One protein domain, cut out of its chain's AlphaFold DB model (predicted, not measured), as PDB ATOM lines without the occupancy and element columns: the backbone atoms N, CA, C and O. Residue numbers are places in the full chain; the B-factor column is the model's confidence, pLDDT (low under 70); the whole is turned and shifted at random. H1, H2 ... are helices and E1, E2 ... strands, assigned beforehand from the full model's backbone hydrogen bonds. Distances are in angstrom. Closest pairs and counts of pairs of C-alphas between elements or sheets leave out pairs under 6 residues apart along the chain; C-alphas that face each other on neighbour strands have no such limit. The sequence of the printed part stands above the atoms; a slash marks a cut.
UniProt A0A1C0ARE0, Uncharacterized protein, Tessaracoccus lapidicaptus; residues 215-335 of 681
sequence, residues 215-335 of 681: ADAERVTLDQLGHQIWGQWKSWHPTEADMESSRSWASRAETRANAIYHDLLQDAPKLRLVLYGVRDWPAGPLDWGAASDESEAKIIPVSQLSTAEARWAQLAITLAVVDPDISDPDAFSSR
ATOM      1  N   ALA A 215      90.499  75.472  59.748       66.06
ATOM      2  CA  ALA A 215      89.275  74.878  60.273       66.06
ATOM      3  C   ALA A 215      89.503  73.555  61.033       66.06
ATOM      4  O   ALA A 215      88.692  73.203  61.887       66.06
ATOM      5  N   ASP A 216      90.590  72.819  60.772       72.19
ATOM      6  CA  ASP A 216      90.850  71.546  61.455       72.19
ATOM      7  C   ASP A 216      91.310  71.730  62.903       72.19
ATOM      8  O   ASP A 216      90.830  71.025  63.793       72.19
ATOM      9  N   ALA A 217      92.189  72.701  63.164       70.62
ATOM     10  CA  ALA A 217      92.634  73.017  64.521       70.62
ATOM     11  C   ALA A 217      91.463  73.534  65.368       70.62
ATOM     12  O   ALA A 217      91.286  73.129  66.521       70.62
ATOM     13  N   GLU A 218      90.611  74.373  64.776       75.88
ATOM     14  CA  GLU A 218      89.362  74.824  65.386       75.88
ATOM     15  C   GLU A 218      88.427  73.641  65.651       75.88
ATOM     16  O   GLU A 218      87.957  73.491  66.775       75.88
ATOM     17  N   ARG A 219      88.233  72.733  64.688       78.25
ATOM     18  CA  ARG A 219      87.406  71.527  64.861       78.25
ATOM     19  C   ARG A 219      87.905  70.625  65.991       78.25
ATOM     20  O   ARG A 219      87.093  70.184  66.797       78.25
ATOM     21  N   VAL A 220      89.209  70.357  66.079       78.69
ATOM     22  CA  VAL A 220      89.792  69.536  67.161       78.69
ATOM     23  C   VAL A 220      89.632  70.229  68.516       78.69
ATOM     24  O   VAL A 220      89.234  69.595  69.495       78.69
ATOM     25  N   THR A 221      89.859  71.545  68.564       77.56
ATOM     26  CA  THR A 221      89.610  72.365  69.763       77.56
ATOM     27  C   THR A 221      88.147  72.290  70.178       77.56
ATOM     28  O   THR A 221      87.859  72.131  71.360       77.56
ATOM     29  N   LEU A 222      87.223  72.360  69.220       77.25
ATOM     30  CA  LEU A 222      85.786  72.275  69.456       77.25
ATOM     31  C   LEU A 222      85.340  70.909  69.946       77.25
ATOM     32  O   LEU A 222      84.464  70.852  70.801       77.25
ATOM     33  N   ASP A 223      85.918  69.829  69.432       77.25
ATOM     34  CA  ASP A 223      85.585  68.476  69.871       77.25
ATOM     35  C   ASP A 223      86.026  68.254  71.326       77.25
ATOM     36  O   ASP A 223      85.231  67.829  72.164       77.25
ATOM     37  N   GLN A 224      87.252  68.663  71.675       79.06
ATOM     38  CA  GLN A 224      87.752  68.557  73.050       79.06
ATOM     39  C   GLN A 224      87.051  69.516  74.012       79.06
ATOM     40  O   GLN A 224      86.624  69.105  75.093       79.06
ATOM     41  N   LEU A 225      86.861  70.777  73.620       75.94
ATOM     42  CA  LEU A 225      86.083  71.732  74.403       75.94
ATOM     43  C   LEU A 225      84.640  71.240  74.554       75.94
ATOM     44  O   LEU A 225      84.075  71.316  75.639       75.94
ATOM     45  N   GLY A 226      84.057  70.682  73.494       72.19
ATOM     46  CA  GLY A 226      82.744  70.054  73.497       72.19
ATOM     47  C   GLY A 226      82.674  68.903  74.492       72.19
ATOM     48  O   GLY A 226      81.737  68.851  75.280       72.19
ATOM     49  N   HIS A 227      83.680  68.032  74.547       71.88
ATOM     50  CA  HIS A 227      83.762  66.973  75.553       71.88
ATOM     51  C   HIS A 227      83.828  67.512  76.989       71.88
ATOM     52  O   HIS A 227      83.130  66.989  77.862       71.88
ATOM     53  N   GLN A 228      84.593  68.580  77.227       68.06
ATOM     54  CA  GLN A 228      84.701  69.229  78.540       68.06
ATOM     55  C   GLN A 228      83.393  69.928  78.952       68.06
ATOM     56  O   GLN A 228      82.909  69.767  80.072       68.06
ATOM     57  N   ILE A 229      82.782  70.670  78.026       66.19
ATOM     58  CA  ILE A 229      81.576  71.467  78.264       66.19
ATOM     59  C   ILE A 229      80.326  70.581  78.341       66.19
ATOM     60  O   ILE A 229      79.475  70.776  79.208       66.19
ATOM     61  N   TRP A 230      80.189  69.587  77.462       61.09
ATOM     62  CA  TRP A 230      78.971  68.777  77.353       61.09
ATOM     63  C   TRP A 230      78.727  67.904  78.588       61.09
ATOM     64  O   TRP A 230      77.576  67.686  78.968       61.09
ATOM     65  N   GLY A 231      79.791  67.461  79.270       60.59
ATOM     66  CA  GLY A 231      79.680  66.786  80.568       60.59
ATOM     67  C   GLY A 231      79.041  67.667  81.653       60.59
ATOM     68  O   GLY A 231      78.312  67.164  82.512       60.59
ATOM     69  N   GLN A 232      79.250  68.987  81.569       55.75
ATOM     70  CA  GLN A 232      78.753  69.992  82.515       55.75
ATOM     71  C   GLN A 232      77.378  70.563  82.101       55.75
ATOM     72  O   GLN A 232      76.545  70.887  82.946       55.75
ATOM     73  N   TRP A 233      77.069  70.588  80.800       59.81
ATOM     74  CA  TRP A 233      75.847  71.147  80.195       59.81
ATOM     75  C   TRP A 233      74.573  70.294  80.322       59.81
ATOM     76  O   TRP A 233      73.695  70.299  79.457       59.81
ATOM     77  N   LYS A 234      74.382  69.604  81.451       55.72
ATOM     78  CA  LYS A 234      73.078  68.976  81.747       55.72
ATOM     79  C   LYS A 234      71.947  70.005  81.918       55.72
ATOM     80  O   LYS A 234      70.777  69.631  81.844       55.72
ATOM     81  N   SER A 235      72.264  71.290  82.101       54.38
ATOM     82  CA  SER A 235      71.308  72.401  82.113       54.38
ATOM     83  C   SER A 235      71.459  73.300  80.884       54.38
ATOM     84  O   SER A 235      72.555  73.731  80.552       54.38
ATOM     85  N   TRP A 236      70.334  73.685  80.269       58.00
ATOM     86  CA  TRP A 236      70.245  74.635  79.139       58.00
ATOM     87  C   TRP A 236      70.823  76.042  79.416       58.00
ATOM     88  O   TRP A 236      70.790  76.915  78.545       58.00
ATOM     89  N   HIS A 237      71.298  76.300  80.633       72.75
ATOM     90  CA  HIS A 237      71.838  77.574  81.090       72.75
ATOM     91  C   HIS A 237      73.205  77.308  81.732       72.75
ATOM     92  O   HIS A 237      73.231  76.823  82.865       72.75
ATOM     93  N   PRO A 238      74.316  77.580  81.021       69.50
ATOM     94  CA  PRO A 238      75.655  77.487  81.587       69.50
ATOM     95  C   PRO A 238      75.747  78.416  82.794       69.50
ATOM     96  O   PRO A 238      75.319  79.573  82.730       69.50
ATOM     97  N   THR A 239      76.278  77.914  83.897       80.75
ATOM     98  CA  THR A 239      76.566  78.731  85.070       80.75
ATOM     99  C   THR A 239      77.847  79.538  84.851       80.75
ATOM    100  O   THR A 239      78.662  79.242  83.976       80.75
ATOM    101  N   GLU A 240      78.053  80.575  85.662       80.62
ATOM    102  CA  GLU A 240      79.312  81.332  85.665       80.62
ATOM    103  C   GLU A 240      80.518  80.425  85.973       80.62
ATOM    104  O   GLU A 240      81.589  80.618  85.403       80.62
ATOM    105  N   ALA A 241      80.318  79.381  86.786       81.00
ATOM    106  CA  ALA A 241      81.338  78.383  87.092       81.00
ATOM    107  C   ALA A 241      81.721  77.527  85.869       81.00
ATOM    108  O   ALA A 241      82.907  77.295  85.648       81.00
ATOM    109  N   ASP A 242      80.754  77.124  85.034       77.69
ATOM    110  CA  ASP A 242      81.026  76.368  83.795       77.69
ATOM    111  C   ASP A 242      81.832  77.222  82.799       77.69
ATOM    112  O   ASP A 242      82.768  76.758  82.137       77.69
ATOM    113  N   MET A 243      81.502  78.517  82.725       79.75
ATOM    114  CA  MET A 243      82.243  79.473  81.901       79.75
ATOM    115  C   MET A 243      83.663  79.703  82.430       79.75
ATOM    116  O   MET A 243      84.585  79.828  81.627       79.75
ATOM    117  N   GLU A 244      83.861  79.749  83.747       84.50
ATOM    118  CA  GLU A 244      85.190  79.876  84.356       84.50
ATOM    119  C   GLU A 244      86.045  78.622  84.121       84.50
ATOM    120  O   GLU A 244      87.210  78.731  83.743       84.50
ATOM    121  N   SER A 245      85.450  77.430  84.228       82.81
ATOM    122  CA  SER A 245      86.106  76.163  83.879       82.81
ATOM    123  C   SER A 245      86.567  76.152  82.417       82.81
ATOM    124  O   SER A 245      87.715  75.815  82.125       82.81
ATOM    125  N   SER A 246      85.705  76.599  81.496       82.56
ATOM    126  CA  SER A 246      86.020  76.684  80.062       82.56
ATOM    127  C   SER A 246      87.155  77.674  79.774       82.56
ATOM    128  O   SER A 246      88.055  77.371  78.992       82.56
ATOM    129  N   ARG A 247      87.166  78.840  80.441       86.94
ATOM    130  CA  ARG A 247      88.265  79.820  80.341       86.94
ATOM    131  C   ARG A 247      89.570  79.272  80.904       86.94
ATOM    132  O   ARG A 247      90.622  79.487  80.308       86.94
ATOM    133  N   SER A 248      89.507  78.561  82.028       88.81
ATOM    134  CA  SER A 248      90.675  77.932  82.643       88.81
ATOM    135  C   SER A 248      91.287  76.878  81.718       88.81
ATOM    136  O   SER A 248      92.497  76.890  81.491       88.81
ATOM    137  N   TRP A 249      90.461  76.011  81.123       90.06
ATOM    138  CA  TRP A 249      90.908  75.044  80.117       90.06
ATOM    139  C   TRP A 249      91.525  75.739  78.898       90.06
ATOM    140  O   TRP A 249      92.653  75.422  78.527       90.06
ATOM    141  N   ALA A 250      90.843  76.742  78.336       90.62
ATOM    142  CA  ALA A 250      91.331  77.483  77.174       90.62
ATOM    143  C   ALA A 250      92.669  78.178  77.454       90.62
ATOM    144  O   ALA A 250      93.567  78.143  76.618       90.62
ATOM    145  N   SER A 251      92.846  78.737  78.653       92.81
ATOM    146  CA  SER A 251      94.109  79.345  79.079       92.81
ATOM    147  C   SER A 251      95.251  78.326  79.170       92.81
ATOM    148  O   SER A 251      96.376  78.631  78.764       92.81
ATOM    149  N   ARG A 252      94.983  77.102  79.651       93.31
ATOM    150  CA  ARG A 252      95.978  76.016  79.657       93.31
ATOM    151  C   ARG A 252      96.314  75.552  78.242       93.31
ATOM    152  O   ARG A 252      97.498  75.458  77.920       93.31
ATOM    153  N   ALA A 253      95.301  75.333  77.401       92.69
ATOM    154  CA  ALA A 253      95.468  74.968  75.994       92.69
ATOM    155  C   ALA A 253      96.303  76.011  75.239       92.69
ATOM    156  O   ALA A 253      97.282  75.663  74.587       92.69
ATOM    157  N   GLU A 254      95.989  77.294  75.406       95.81
ATOM    158  CA  GLU A 254      96.751  78.403  74.831       95.81
ATOM    159  C   GLU A 254      98.199  78.429  75.334       95.81
ATOM    160  O   GLU A 254      99.129  78.561  74.539       95.81
ATOM    161  N   THR A 255      98.413  78.277  76.644       95.62
ATOM    162  CA  THR A 255      99.761  78.271  77.236       95.62
ATOM    163  C   THR A 255     100.603  77.128  76.672       95.62
ATOM    164  O   THR A 255     101.752  77.336  76.280       95.62
ATOM    165  N   ARG A 256     100.027  75.926  76.581       94.50
ATOM    166  CA  ARG A 256     100.716  74.748  76.050       94.50
ATOM    167  C   ARG A 256     100.968  74.853  74.549       94.50
ATOM    168  O   ARG A 256     102.073  74.538  74.121       94.50
ATOM    169  N   ALA A 257      99.994  75.336  73.777       95.75
ATOM    170  CA  ALA A 257     100.148  75.554  72.340       95.75
ATOM    171  C   ALA A 257     101.282  76.543  72.065       95.75
ATOM    172  O   ALA A 257     102.133  76.282  71.227       95.75
ATOM    173  N   ASN A 258     101.361  77.637  72.828       96.25
ATOM    174  CA  ASN A 258     102.462  78.590  72.710       96.25
ATOM    175  C   ASN A 258     103.822  77.989  73.073       96.25
ATOM    176  O   ASN A 258     104.797  78.299  72.404       96.25
ATOM    177  N   ALA A 259     103.900  77.137  74.100       94.62
ATOM    178  CA  ALA A 259     105.152  76.467  74.451       94.62
ATOM    179  C   ALA A 259     105.636  75.558  73.308       94.62
ATOM    180  O   ALA A 259     106.766  75.695  72.854       94.62
ATOM    181  N   ILE A 260     104.750  74.707  72.780       94.56
ATOM    182  CA  ILE A 260     105.067  73.817  71.653       94.56
ATOM    183  C   ILE A 260     105.426  74.628  70.402       94.56
ATOM    184  O   ILE A 260     106.398  74.321  69.717       94.56
ATOM    185  N   TYR A 261     104.663  75.681  70.102       95.88
ATOM    186  CA  TYR A 261     104.895  76.513  68.926       95.88
ATOM    187  C   TYR A 261     106.221  77.268  69.015       95.88
ATOM    188  O   TYR A 261     106.955  77.324  68.031       95.88
ATOM    189  N   HIS A 262     106.552  77.781  70.203       94.88
ATOM    190  CA  HIS A 262     107.833  78.417  70.469       94.88
ATOM    191  C   HIS A 262     108.991  77.443  70.299       94.88
ATOM    192  O   HIS A 262     109.979  77.839  69.705       94.88
ATOM    193  N   ASP A 263     108.872  76.195  70.758       93.69
ATOM    194  CA  ASP A 263     109.934  75.193  70.612       93.69
ATOM    195  C   ASP A 263     110.143  74.767  69.148       93.69
ATOM    196  O   ASP A 263     111.265  74.452  68.747       93.69
ATOM    197  N   LEU A 264     109.083  74.771  68.334       93.69
ATOM    198  CA  LEU A 264     109.125  74.332  66.933       93.69
ATOM    199  C   LEU A 264     109.495  75.445  65.949       93.69
ATOM    200  O   LEU A 264     110.133  75.162  64.933       93.69
ATOM    201  N   LEU A 265     109.129  76.698  66.223       94.25
ATOM    202  CA  LEU A 265     109.334  77.811  65.300       94.25
ATOM    203  C   LEU A 265     110.065  78.977  65.971       94.25
ATOM    204  O   LEU A 265     109.611  79.555  66.958       94.25
ATOM    205  N   GLN A 266     111.198  79.367  65.383       91.62
ATOM    206  CA  GLN A 266     111.955  80.524  65.846       91.62
ATOM    207  C   GLN A 266     111.110  81.798  65.703       91.62
ATOM    208  O   GLN A 266     110.561  82.050  64.634       91.62
ATOM    209  N   ASP A 267     111.056  82.605  66.766       91.75
ATOM    210  CA  ASP A 267     110.289  83.856  66.817       91.75
ATOM    211  C   ASP A 267     108.783  83.656  66.543       91.75
ATOM    212  O   ASP A 267     108.117  84.525  65.979       91.75
ATOM    213  N   ALA A 268     108.242  82.504  66.965       93.56
ATOM    214  CA  ALA A 268     106.830  82.164  66.830       93.56
ATOM    215  C   ALA A 268     105.899  83.274  67.370       93.56
ATOM    216  O   ALA A 268     106.025  83.670  68.537       93.56
ATOM    217  N   PRO A 269     104.920  83.746  66.572       94.94
ATOM    218  CA  PRO A 269     103.860  84.622  67.053       94.94
ATOM    219  C   PRO A 269     103.086  83.997  68.214       94.94
ATOM    220  O   PRO A 269     102.865  82.785  68.252       94.94
ATOM    221  N   LYS A 270     102.596  84.823  69.142       96.12
ATOM    222  CA  LYS A 270     101.842  84.307  70.287       96.12
ATOM    223  C   LYS A 270     100.435  83.897  69.860       96.12
ATOM    224  O   LYS A 270      99.639  84.749  69.463       96.12
ATOM    225  N   LEU A 271     100.120  82.613  69.975       96.81
ATOM    226  CA  LEU A 271      98.795  82.059  69.713       96.81
ATOM    227  C   LEU A 271      97.809  82.487  70.795       96.81
ATOM    228  O   LEU A 271      98.160  82.562  71.975       96.81
ATOM    229  N   ARG A 272      96.573  82.753  70.381       96.19
ATOM    230  CA  ARG A 272      95.447  83.151  71.221       96.19
ATOM    231  C   ARG A 272      94.213  82.350  70.866       96.19
ATOM    232  O   ARG A 272      93.867  82.255  69.687       96.19
ATOM    233  N   LEU A 273      93.547  81.841  71.894       94.75
ATOM    234  CA  LEU A 273      92.250  81.192  71.787       94.75
ATOM    235  C   LEU A 273      91.168  82.174  72.237       94.75
ATOM    236  O   LEU A 273      91.032  82.482  73.423       94.75
ATOM    237  N   VAL A 274      90.385  82.672  71.285       91.50
ATOM    238  CA  VAL A 274      89.263  83.569  71.566       91.50
ATOM    239  C   VAL A 274      88.016  82.724  71.754       91.50
ATOM    240  O   VAL A 274      87.541  82.111  70.807       91.50
ATOM    241  N   LEU A 275      87.469  82.696  72.971       88.81
ATOM    242  CA  LEU A 275      86.162  82.094  73.239       88.81
ATOM    243  C   LEU A 275      85.066  83.150  73.101       88.81
ATOM    244  O   LEU A 275      85.076  84.162  73.812       88.81
ATOM    245  N   TYR A 276      84.090  82.899  72.235       86.38
ATOM    246  CA  TYR A 276      82.955  83.793  72.061       86.38
ATOM    247  C   TYR A 276      81.832  83.493  73.055       86.38
ATOM    248  O   TYR A 276      81.653  82.368  73.535       86.38
ATOM    249  N   GLY A 277      81.036  84.517  73.371       80.56
ATOM    250  CA  GLY A 277      79.843  84.334  74.190       80.56
ATOM    251  C   GLY A 277      78.810  83.466  73.469       80.56
ATOM    252  O   GLY A 277      78.717  83.489  72.248       80.56
ATOM    253  N   VAL A 278      77.963  82.756  74.223       74.88
ATOM    254  CA  VAL A 278      76.933  81.834  73.686       74.88
ATOM    255  C   VAL A 278      76.036  82.472  72.609       74.88
ATOM    256  O   VAL A 278      75.506  81.782  71.742       74.88
ATOM    257  N   ARG A 279      75.859  83.799  72.640       74.50
ATOM    258  CA  ARG A 279      75.068  84.545  71.645       74.50
ATOM    259  C   ARG A 279      75.728  84.621  70.267       74.50
ATOM    260  O   ARG A 279      75.008  84.754  69.282       74.50
ATOM    261  N   ASP A 280      77.049  84.521  70.214       78.94
ATOM    262  CA  ASP A 280      77.860  84.699  69.009       78.94
ATOM    263  C   ASP A 280      78.257  83.353  68.376       78.94
ATOM    264  O   ASP A 280      78.718  83.307  67.242       78.94
ATOM    265  N   TRP A 281      77.964  82.236  69.051       78.31
ATOM    266  CA  TRP A 281      78.236  80.875  68.580       78.31
ATOM    267  C   TRP A 281      77.678  80.512  67.195       78.31
ATOM    268  O   TRP A 281      78.307  79.682  66.541       78.31
ATOM    269  N   PRO A 282      76.566  81.093  66.688       73.94
ATOM    270  CA  PRO A 282      76.159  80.865  65.302       73.94
ATOM    271  C   PRO A 282      77.224  81.260  64.266       73.94
ATOM    272  O   PRO A 282      77.169  80.762  63.145       73.94
ATOM    273  N   ALA A 283      78.163  82.144  64.623       75.00
ATOM    274  CA  ALA A 283      79.303  82.524  63.792       75.00
ATOM    275  C   ALA A 283      80.570  81.686  64.062       75.00
ATOM    276  O   ALA A 283      81.528  81.802  63.307       75.00
ATOM    277  N   GLY A 284      80.562  80.850  65.103       77.12
ATOM    278  CA  GLY A 284      81.723  80.131  65.628       77.12
ATOM    279  C   GLY A 284      81.842  80.353  67.141       77.12
ATOM    280  O   GLY A 284      81.751  81.492  67.597       77.12
ATOM    281  N   PRO A 285      81.974  79.306  67.972       80.62
ATOM    282  CA  PRO A 285      82.058  79.479  69.424       80.62
ATOM    283  C   PRO A 285      83.486  79.781  69.909       80.62
ATOM    284  O   PRO A 285      83.661  80.237  71.041       80.62
ATOM    285  N   LEU A 286      84.495  79.564  69.060       91.00
ATOM    286  CA  LEU A 286      85.882  79.949  69.294       91.00
ATOM    287  C   LEU A 286      86.602  80.231  67.978       91.00
ATOM    288  O   LEU A 286      86.204  79.670  66.963       91.00
ATOM    289  N   ASP A 287      87.679  81.011  68.048       91.38
ATOM    290  CA  ASP A 287      88.661  81.179  66.972       91.38
ATOM    291  C   ASP A 287      90.084  81.080  67.533       91.38
ATOM    292  O   ASP A 287      90.360  81.524  68.656       91.38
ATOM    293  N   TRP A 288      91.006  80.571  66.715       95.44
ATOM    294  CA  TRP A 288      92.440  80.699  66.962       95.44
ATOM    295  C   TRP A 288      93.048  81.803  66.101       95.44
ATOM    296  O   TRP A 288      92.809  81.914  64.896       95.44
ATOM    297  N   GLY A 289      93.927  82.593  66.707       95.69
ATOM    298  CA  GLY A 289      94.735  83.560  65.979       95.69
ATOM    299  C   GLY A 289      96.078  83.822  66.634       95.69
ATOM    300  O   GLY A 289      96.385  83.300  67.698       95.69
ATOM    301  N   ALA A 290      96.889  84.638  65.983       96.19
ATOM    302  CA  ALA A 290      98.199  85.057  66.437       96.19
ATOM    303  C   ALA A 290      98.211  86.559  66.732       96.19
ATOM    304  O   ALA A 290      97.683  87.365  65.962       96.19
ATOM    305  N   ALA A 291      98.844  86.942  67.835       93.75
ATOM    306  CA  ALA A 291      99.127  88.330  68.172       93.75
ATOM    307  C   ALA A 291     100.581  88.661  67.805       93.75
ATOM    308  O   ALA A 291     101.504  87.969  68.237       93.75
ATOM    309  N   SER A 292     100.781  89.721  67.015       78.62
ATOM    310  CA  SER A 292     102.113  90.160  66.568       78.62
ATOM    311  C   SER A 292     102.859  91.035  67.584       78.62
ATOM    312  O   SER A 292     104.061  91.204  67.444       78.62
ATOM    313  N   ASP A 293     102.162  91.590  68.583       76.81
ATOM    314  CA  ASP A 293     102.711  92.518  69.583       76.81
ATOM    315  C   ASP A 293     102.201  92.200  70.998       76.81
ATOM    316  O   ASP A 293     101.089  91.693  71.175       76.81
ATOM    317  N   GLU A 294     102.957  92.629  72.018       69.88
ATOM    318  CA  GLU A 294     102.544  92.599  73.436       69.88
ATOM    319  C   GLU A 294     101.240  93.362  73.705       69.88
ATOM    320  O   GLU A 294     100.572  93.114  74.703       69.88
ATOM    321  N   SER A 295     100.864  94.293  72.819       69.00
ATOM    322  CA  SER A 295      99.634  95.074  72.972       69.00
ATOM    323  C   SER A 295      98.357  94.249  72.787       69.00
ATOM    324  O   SER A 295      97.284  94.748  73.121       69.00
ATOM    325  N   GLU A 296      98.457  93.026  72.239       75.50
ATOM    326  CA  GLU A 296      97.347  92.089  71.984       75.50
ATOM    327  C   GLU A 296      96.183  92.674  71.151       75.50
ATOM    328  O   GLU A 296      95.155  92.029  70.958       75.50
ATOM    329  N   ALA A 297      96.333  93.886  70.608       77.44
ATOM    330  CA  ALA A 297      95.221  94.664  70.063       77.44
ATOM    331  C   ALA A 297      94.725  94.162  68.698       77.44
ATOM    332  O   ALA A 297      93.627  94.522  68.269       77.44
ATOM    333  N   LYS A 298      95.525  93.350  67.999       90.00
ATOM    334  CA  LYS A 298      95.173  92.777  66.700       90.00
ATOM    335  C   LYS A 298      95.506  91.290  66.676       90.00
ATOM    336  O   LYS A 298      96.674  90.915  66.631       90.00
ATOM    337  N   ILE A 299      94.460  90.471  66.669       93.38
ATOM    338  CA  ILE A 299      94.550  89.027  66.465       93.38
ATOM    339  C   ILE A 299      94.420  88.765  64.964       93.38
ATOM    340  O   ILE A 299      93.446  89.176  64.331       93.38
ATOM    341  N   ILE A 300      95.437  88.133  64.388       94.69
ATOM    342  CA  ILE A 300      95.468  87.704  62.992       94.69
ATOM    343  C   ILE A 300      95.034  86.233  62.966       94.69
ATOM    344  O   ILE A 300      95.663  85.434  63.655       94.69
ATOM    345  N   PRO A 301      93.985  85.843  62.224       94.38
ATOM    346  CA  PRO A 301      93.580  84.441  62.124       94.38
ATOM    347  C   PRO A 301      94.743  83.538  61.697       94.38
ATOM    348  O   PRO A 301      95.550  83.946  60.861       94.38
ATOM    349  N   VAL A 302      94.808  82.301  62.204       94.31
ATOM    350  CA  VAL A 302      95.877  81.342  61.837       94.31
ATOM    351  C   VAL A 302      95.943  81.124  60.318       94.31
ATOM    352  O   VAL A 302      97.024  80.999  59.755       94.31
ATOM    353  N   SER A 303      94.800  81.178  59.632       90.88
ATOM    354  CA  SER A 303      94.700  81.092  58.166       90.88
ATOM    355  C   SER A 303      95.344  82.256  57.399       90.88
ATOM    356  O   SER A 303      95.527  82.151  56.189       90.88
ATOM    357  N   GLN A 304      95.661  83.367  58.069       94.19
ATOM    358  CA  GLN A 304      96.314  84.545  57.484       94.19
ATOM    359  C   GLN A 304      97.811  84.633  57.816       94.19
ATOM    360  O   GLN A 304      98.467  85.588  57.395       94.19
ATOM    361  N   LEU A 305      98.347  83.675  58.575       93.50
ATOM    362  CA  LEU A 305      99.783  83.551  58.814       93.50
ATOM    363  C   LEU A 305     100.515  83.093  57.545       93.50
ATOM    364  O   LEU A 305      99.893  82.650  56.575       93.50
ATOM    365  N   SER A 306     101.848  83.187  57.536       92.75
ATOM    366  CA  SER A 306     102.624  82.536  56.475       92.75
ATOM    367  C   SER A 306     102.388  81.021  56.484       92.75
ATOM    368  O   SER A 306     102.026  80.448  57.510       92.75
ATOM    369  N   THR A 307     102.611  80.345  55.353       90.69
ATOM    370  CA  THR A 307     102.372  78.895  55.231       90.69
ATOM    371  C   THR A 307     103.082  78.092  56.323       90.69
ATOM    372  O   THR A 307     102.480  77.201  56.913       90.69
ATOM    373  N   ALA A 308     104.337  78.429  56.633       90.19
ATOM    374  CA  ALA A 308     105.088  77.764  57.691       90.19
ATOM    375  C   ALA A 308     104.500  78.041  59.084       90.19
ATOM    376  O   ALA A 308     104.237  77.105  59.834       90.19
ATOM    377  N   GLU A 309     104.251  79.309  59.418       94.31
ATOM    378  CA  GLU A 309     103.650  79.700  60.699       94.31
ATOM    379  C   GLU A 309     102.286  79.033  60.912       94.31
ATOM    380  O   GLU A 309     102.033  78.477  61.975       94.31
ATOM    381  N   ALA A 310     101.423  79.025  59.893       93.56
ATOM    382  CA  ALA A 310     100.110  78.397  59.965       93.56
ATOM    383  C   ALA A 310     100.210  76.886  60.235       93.56
ATOM    384  O   ALA A 310      99.533  76.391  61.136       93.56
ATOM    385  N   ARG A 311     101.081  76.165  59.508       91.00
ATOM    386  CA  ARG A 311     101.298  74.715  59.693       91.00
ATOM    387  C   ARG A 311     101.758  74.395  61.117       91.00
ATOM    388  O   ARG A 311     101.180  73.540  61.785       91.00
ATOM    389  N   TRP A 312     102.770  75.109  61.603       94.31
ATOM    390  CA  TRP A 312     103.327  74.878  62.937       94.31
ATOM    391  C   TRP A 312     102.380  75.311  64.059       94.31
ATOM    392  O   TRP A 312     102.289  74.618  65.073       94.31
ATOM    393  N   ALA A 313     101.618  76.389  63.864       95.56
ATOM    394  CA  ALA A 313     100.567  76.802  64.787       95.56
ATOM    395  C   ALA A 313      99.476  75.732  64.908       95.56
ATOM    396  O   ALA A 313      99.095  75.372  66.019       95.56
ATOM    397  N   GLN A 314      98.997  75.185  63.786       93.19
ATOM    398  CA  GLN A 314      97.977  74.131  63.782       93.19
ATOM    399  C   GLN A 314      98.452  72.865  64.497       93.19
ATOM    400  O   GLN A 314      97.714  72.322  65.322       93.19
ATOM    401  N   LEU A 315      99.685  72.421  64.233       92.44
ATOM    402  CA  LEU A 315     100.271  71.280  64.935       92.44
ATOM    403  C   LEU A 315     100.360  71.554  66.442       92.44
ATOM    404  O   LEU A 315      99.931  70.728  67.243       92.44
ATOM    405  N   ALA A 316     100.873  72.722  66.835       94.88
ATOM    406  CA  ALA A 316     101.027  73.086  68.238       94.88
ATOM    407  C   ALA A 316      99.681  73.176  68.977       94.88
ATOM    408  O   ALA A 316      99.564  72.674  70.094       94.88
ATOM    409  N   ILE A 317      98.658  73.759  68.342       94.94
ATOM    410  CA  ILE A 317      97.282  73.805  68.858       94.94
ATOM    411  C   ILE A 317      96.746  72.389  69.040       94.94
ATOM    412  O   ILE A 317      96.251  72.054  70.113       94.94
ATOM    413  N   THR A 318      96.883  71.549  68.016       91.12
ATOM    414  CA  THR A 318      96.386  70.172  68.032       91.12
ATOM    415  C   THR A 318      97.032  69.373  69.157       91.12
ATOM    416  O   THR A 318      96.321  68.804  69.983       91.12
ATOM    417  N   LEU A 319      98.366  69.391  69.245       90.31
ATOM    418  CA  LEU A 319      99.120  68.679  70.279       90.31
ATOM    419  C   LEU A 319      98.808  69.182  71.688       90.31
ATOM    420  O   LEU A 319      98.755  68.378  72.615       90.31
ATOM    421  N   ALA A 320      98.590  70.488  71.857       92.12
ATOM    422  CA  ALA A 320      98.195  71.057  73.138       92.12
ATOM    423  C   ALA A 320      96.787  70.613  73.544       92.12
ATOM    424  O   ALA A 320      96.566  70.192  74.671       92.12
ATOM    425  N   VAL A 321      95.829  70.678  72.626       89.62
ATOM    426  CA  VAL A 321      94.425  70.367  72.907       89.62
ATOM    427  C   VAL A 321      94.217  68.892  73.270       89.62
ATOM    428  O   VAL A 321      93.374  68.593  74.114       89.62
ATOM    429  N   VAL A 322      94.992  67.982  72.674       85.56
ATOM    430  CA  VAL A 322      94.964  66.543  72.999       85.56
ATOM    431  C   VAL A 322      95.936  66.159  74.119       85.56
ATOM    432  O   VAL A 322      96.101  64.975  74.406       85.56
ATOM    433  N   ASP A 323      96.614  67.130  74.738       85.44
ATOM    434  CA  ASP A 323      97.546  66.862  75.828       85.44
ATOM    435  C   ASP A 323      96.763  66.368  77.067       85.44
ATOM    436  O   ASP A 323      95.843  67.062  77.534       85.44
ATOM    437  N   PRO A 324      97.095  65.181  77.612       80.12
ATOM    438  CA  PRO A 324      96.426  64.640  78.791       80.12
ATOM    439  C   PRO A 324      96.491  65.580  79.994       80.12
ATOM    440  O   PRO A 324      95.539  65.628  80.765       80.12
ATOM    441  N   ASP A 325      97.558  66.378  80.124       80.25
ATOM    442  CA  ASP A 325      97.738  67.302  81.249       80.25
ATOM    443  C   ASP A 325      96.772  68.502  81.199       80.25
ATOM    444  O   ASP A 325      96.557  69.193  82.200       80.25
ATOM    445  N   ILE A 326      96.183  68.789  80.032       79.56
ATOM    446  CA  ILE A 326      95.193  69.865  79.871       79.56
ATOM    447  C   ILE A 326      93.780  69.353  80.134       79.56
ATOM    448  O   ILE A 326      92.948  70.085  80.699       79.56
ATOM    449  N   SER A 327      93.524  68.112  79.725       67.25
ATOM    450  CA  SER A 327      92.264  67.412  79.933       67.25
ATOM    451  C   SER A 327      92.109  67.095  81.414       67.25
ATOM    452  O   SER A 327      92.874  66.315  81.960       67.25
ATOM    453  N   ASP A 328      91.127  67.701  82.082       59.72
ATOM    454  CA  ASP A 328      90.869  67.408  83.492       59.72
ATOM    455  C   ASP A 328      90.558  65.902  83.646       59.72
ATOM    456  O   ASP A 328      89.543  65.434  83.102       59.72
ATOM    457  N   PRO A 329      91.414  65.115  84.330       50.00
ATOM    458  CA  PRO A 329      91.215  63.675  84.458       50.00
ATOM    459  C   PRO A 329      89.905  63.342  85.189       50.00
ATOM    460  O   PRO A 329      89.314  62.286  84.941       50.00
ATOM    461  N   ASP A 330      89.390  64.260  86.015       49.66
ATOM    462  CA  ASP A 330      88.113  64.086  86.703       49.66
ATOM    463  C   ASP A 330      86.908  64.350  85.781       49.66
ATOM    464  O   ASP A 330      85.864  63.706  85.942       49.66
ATOM    465  N   ALA A 331      87.037  65.191  84.746       50.16
ATOM    466  CA  ALA A 331      85.954  65.484  83.799       50.16
ATOM    467  C   ALA A 331      85.626  64.290  82.877       50.16
ATOM    468  O   ALA A 331      84.453  64.002  82.613       50.16
ATOM    469  N   PHE A 332      86.643  63.524  82.459       40.19
ATOM    470  CA  PHE A 332      86.482  62.340  81.597       40.19
ATOM    471  C   PHE A 332      85.842  61.134  82.305       40.19
ATOM    472  O   PHE A 332      85.328  60.218  81.655       40.19
ATOM    473  N   SER A 333      85.826  61.133  83.642       39.38
ATOM    474  CA  SER A 333      85.249  60.053  84.448       39.38
ATOM    475  C   SER A 333      83.718  59.953  84.339       39.38
ATOM    476  O   SER A 333      83.139  58.908  84.644       39.38
ATOM    477  N   SER A 334      83.053  61.003  83.837       41.41
ATOM    478  CA  SER A 334      81.599  61.067  83.666       41.41
ATOM    479  C   SER A 334      81.173  60.921  82.201       41.41
ATOM    480  O   SER A 334      80.493  61.772  81.629       41.41
ATOM    481  N   ARG A 335      81.529  59.803  81.561       38.81
ATOM    482  CA  ARG A 335      80.996  59.446  80.235       38.81
ATOM    483  C   ARG A 335      79.511  59.058  80.363       38.81
ATOM    484  O   ARG A 335      79.153  57.886  80.345       38.81
TER     485      ARG A 335
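What this domain is: This is residues 215 to 335 of the 681 residues of an uncharacterized protein of Tessaracoccus lapidicaptus (UniProt A0A1C0ARE0). You are looking at a slab of three helices over one face of a small, three-stranded sheet: H1 and H2 form a helical hairpin that opens as a narrow V, and H3 fits between its two arms at the open end. This makes two layers, helices on one face of a sheet, H1 and H3 among them, and a tail without a named element, residues 322 to 335, ends the printed part. The 121 printed residues hold three named helices and three named strands in the order H1 H2 E1 E2 E3 H3, and the class is mixed, helices and strands. The sheet runs E1 E2 E3, antiparallel throughout; the whole is compact, with a radius of gyration of the C-alphas of 14.5 A and spans of 43 by 29 by 24 A.

How they stand to each other: Begin with H1, residues 215 to 232, which has a kink of 27 degrees near residue 225. With residues 225 to 232 alone it touches H2, residues 240 to 264, closest at the C-alphas of Gln 232 and Asp 242, 6.9 A; the tilt is shallow at 34 degrees, only just short of steep, opposite ways. Next look at E1, residues 270 to 275, E2, residues 286 to 291, and E3, residues 299 to 301: they form a meander, each strand the antiparallel neighbour of the one before. Between E1 and E2, N 272 and O 289 are 2.7 A apart, within hydrogen-bond range; between E2 and E3, so are N 290 and O 300, at 2.7 A. H2 is over E1 at a height over the sheet of 7.0 A and runs along the strands. On the same face as H2 you find H3, residues 307 to 321, over E1 and E2 at 10.2 A, slantwise to the strands. H3 touches H2 at a steep tilt of 49 degrees, closest at the C-alphas of Ala 257 and Ile 317, 4.8 A. It touches H1 at a shallow tilt of 17 degrees, the same way, closest at the C-alphas of Ala 217 and Gln 314, 5.5 A. Every O i to N i+4 pair is within hydrogen-bond range in H2 and H3, and 12 of 14 in H1.

Where its parts are: Find C-alpha 215 at (89.275, 74.878, 60.273); from there H1 runs 25.1 A. H2 starts at C-alpha 240, (79.312, 81.332, 85.665), and covers 35.9 A. E1 measures 16.1 A, E2 15.7 A and E3 6.4 A. H3 covers 21.2 A and ends at C-alpha 321, (94.425, 70.367, 72.907).

The domain as a whole: The two C-alphas farthest apart, those of Ser 235 and Gln 266, are 44.5 A apart. The printed part has no cut and no long link. Look for pLDDT under 70 at residues 215, 228 to 236, 238, 294 to 295 and 327 to 335.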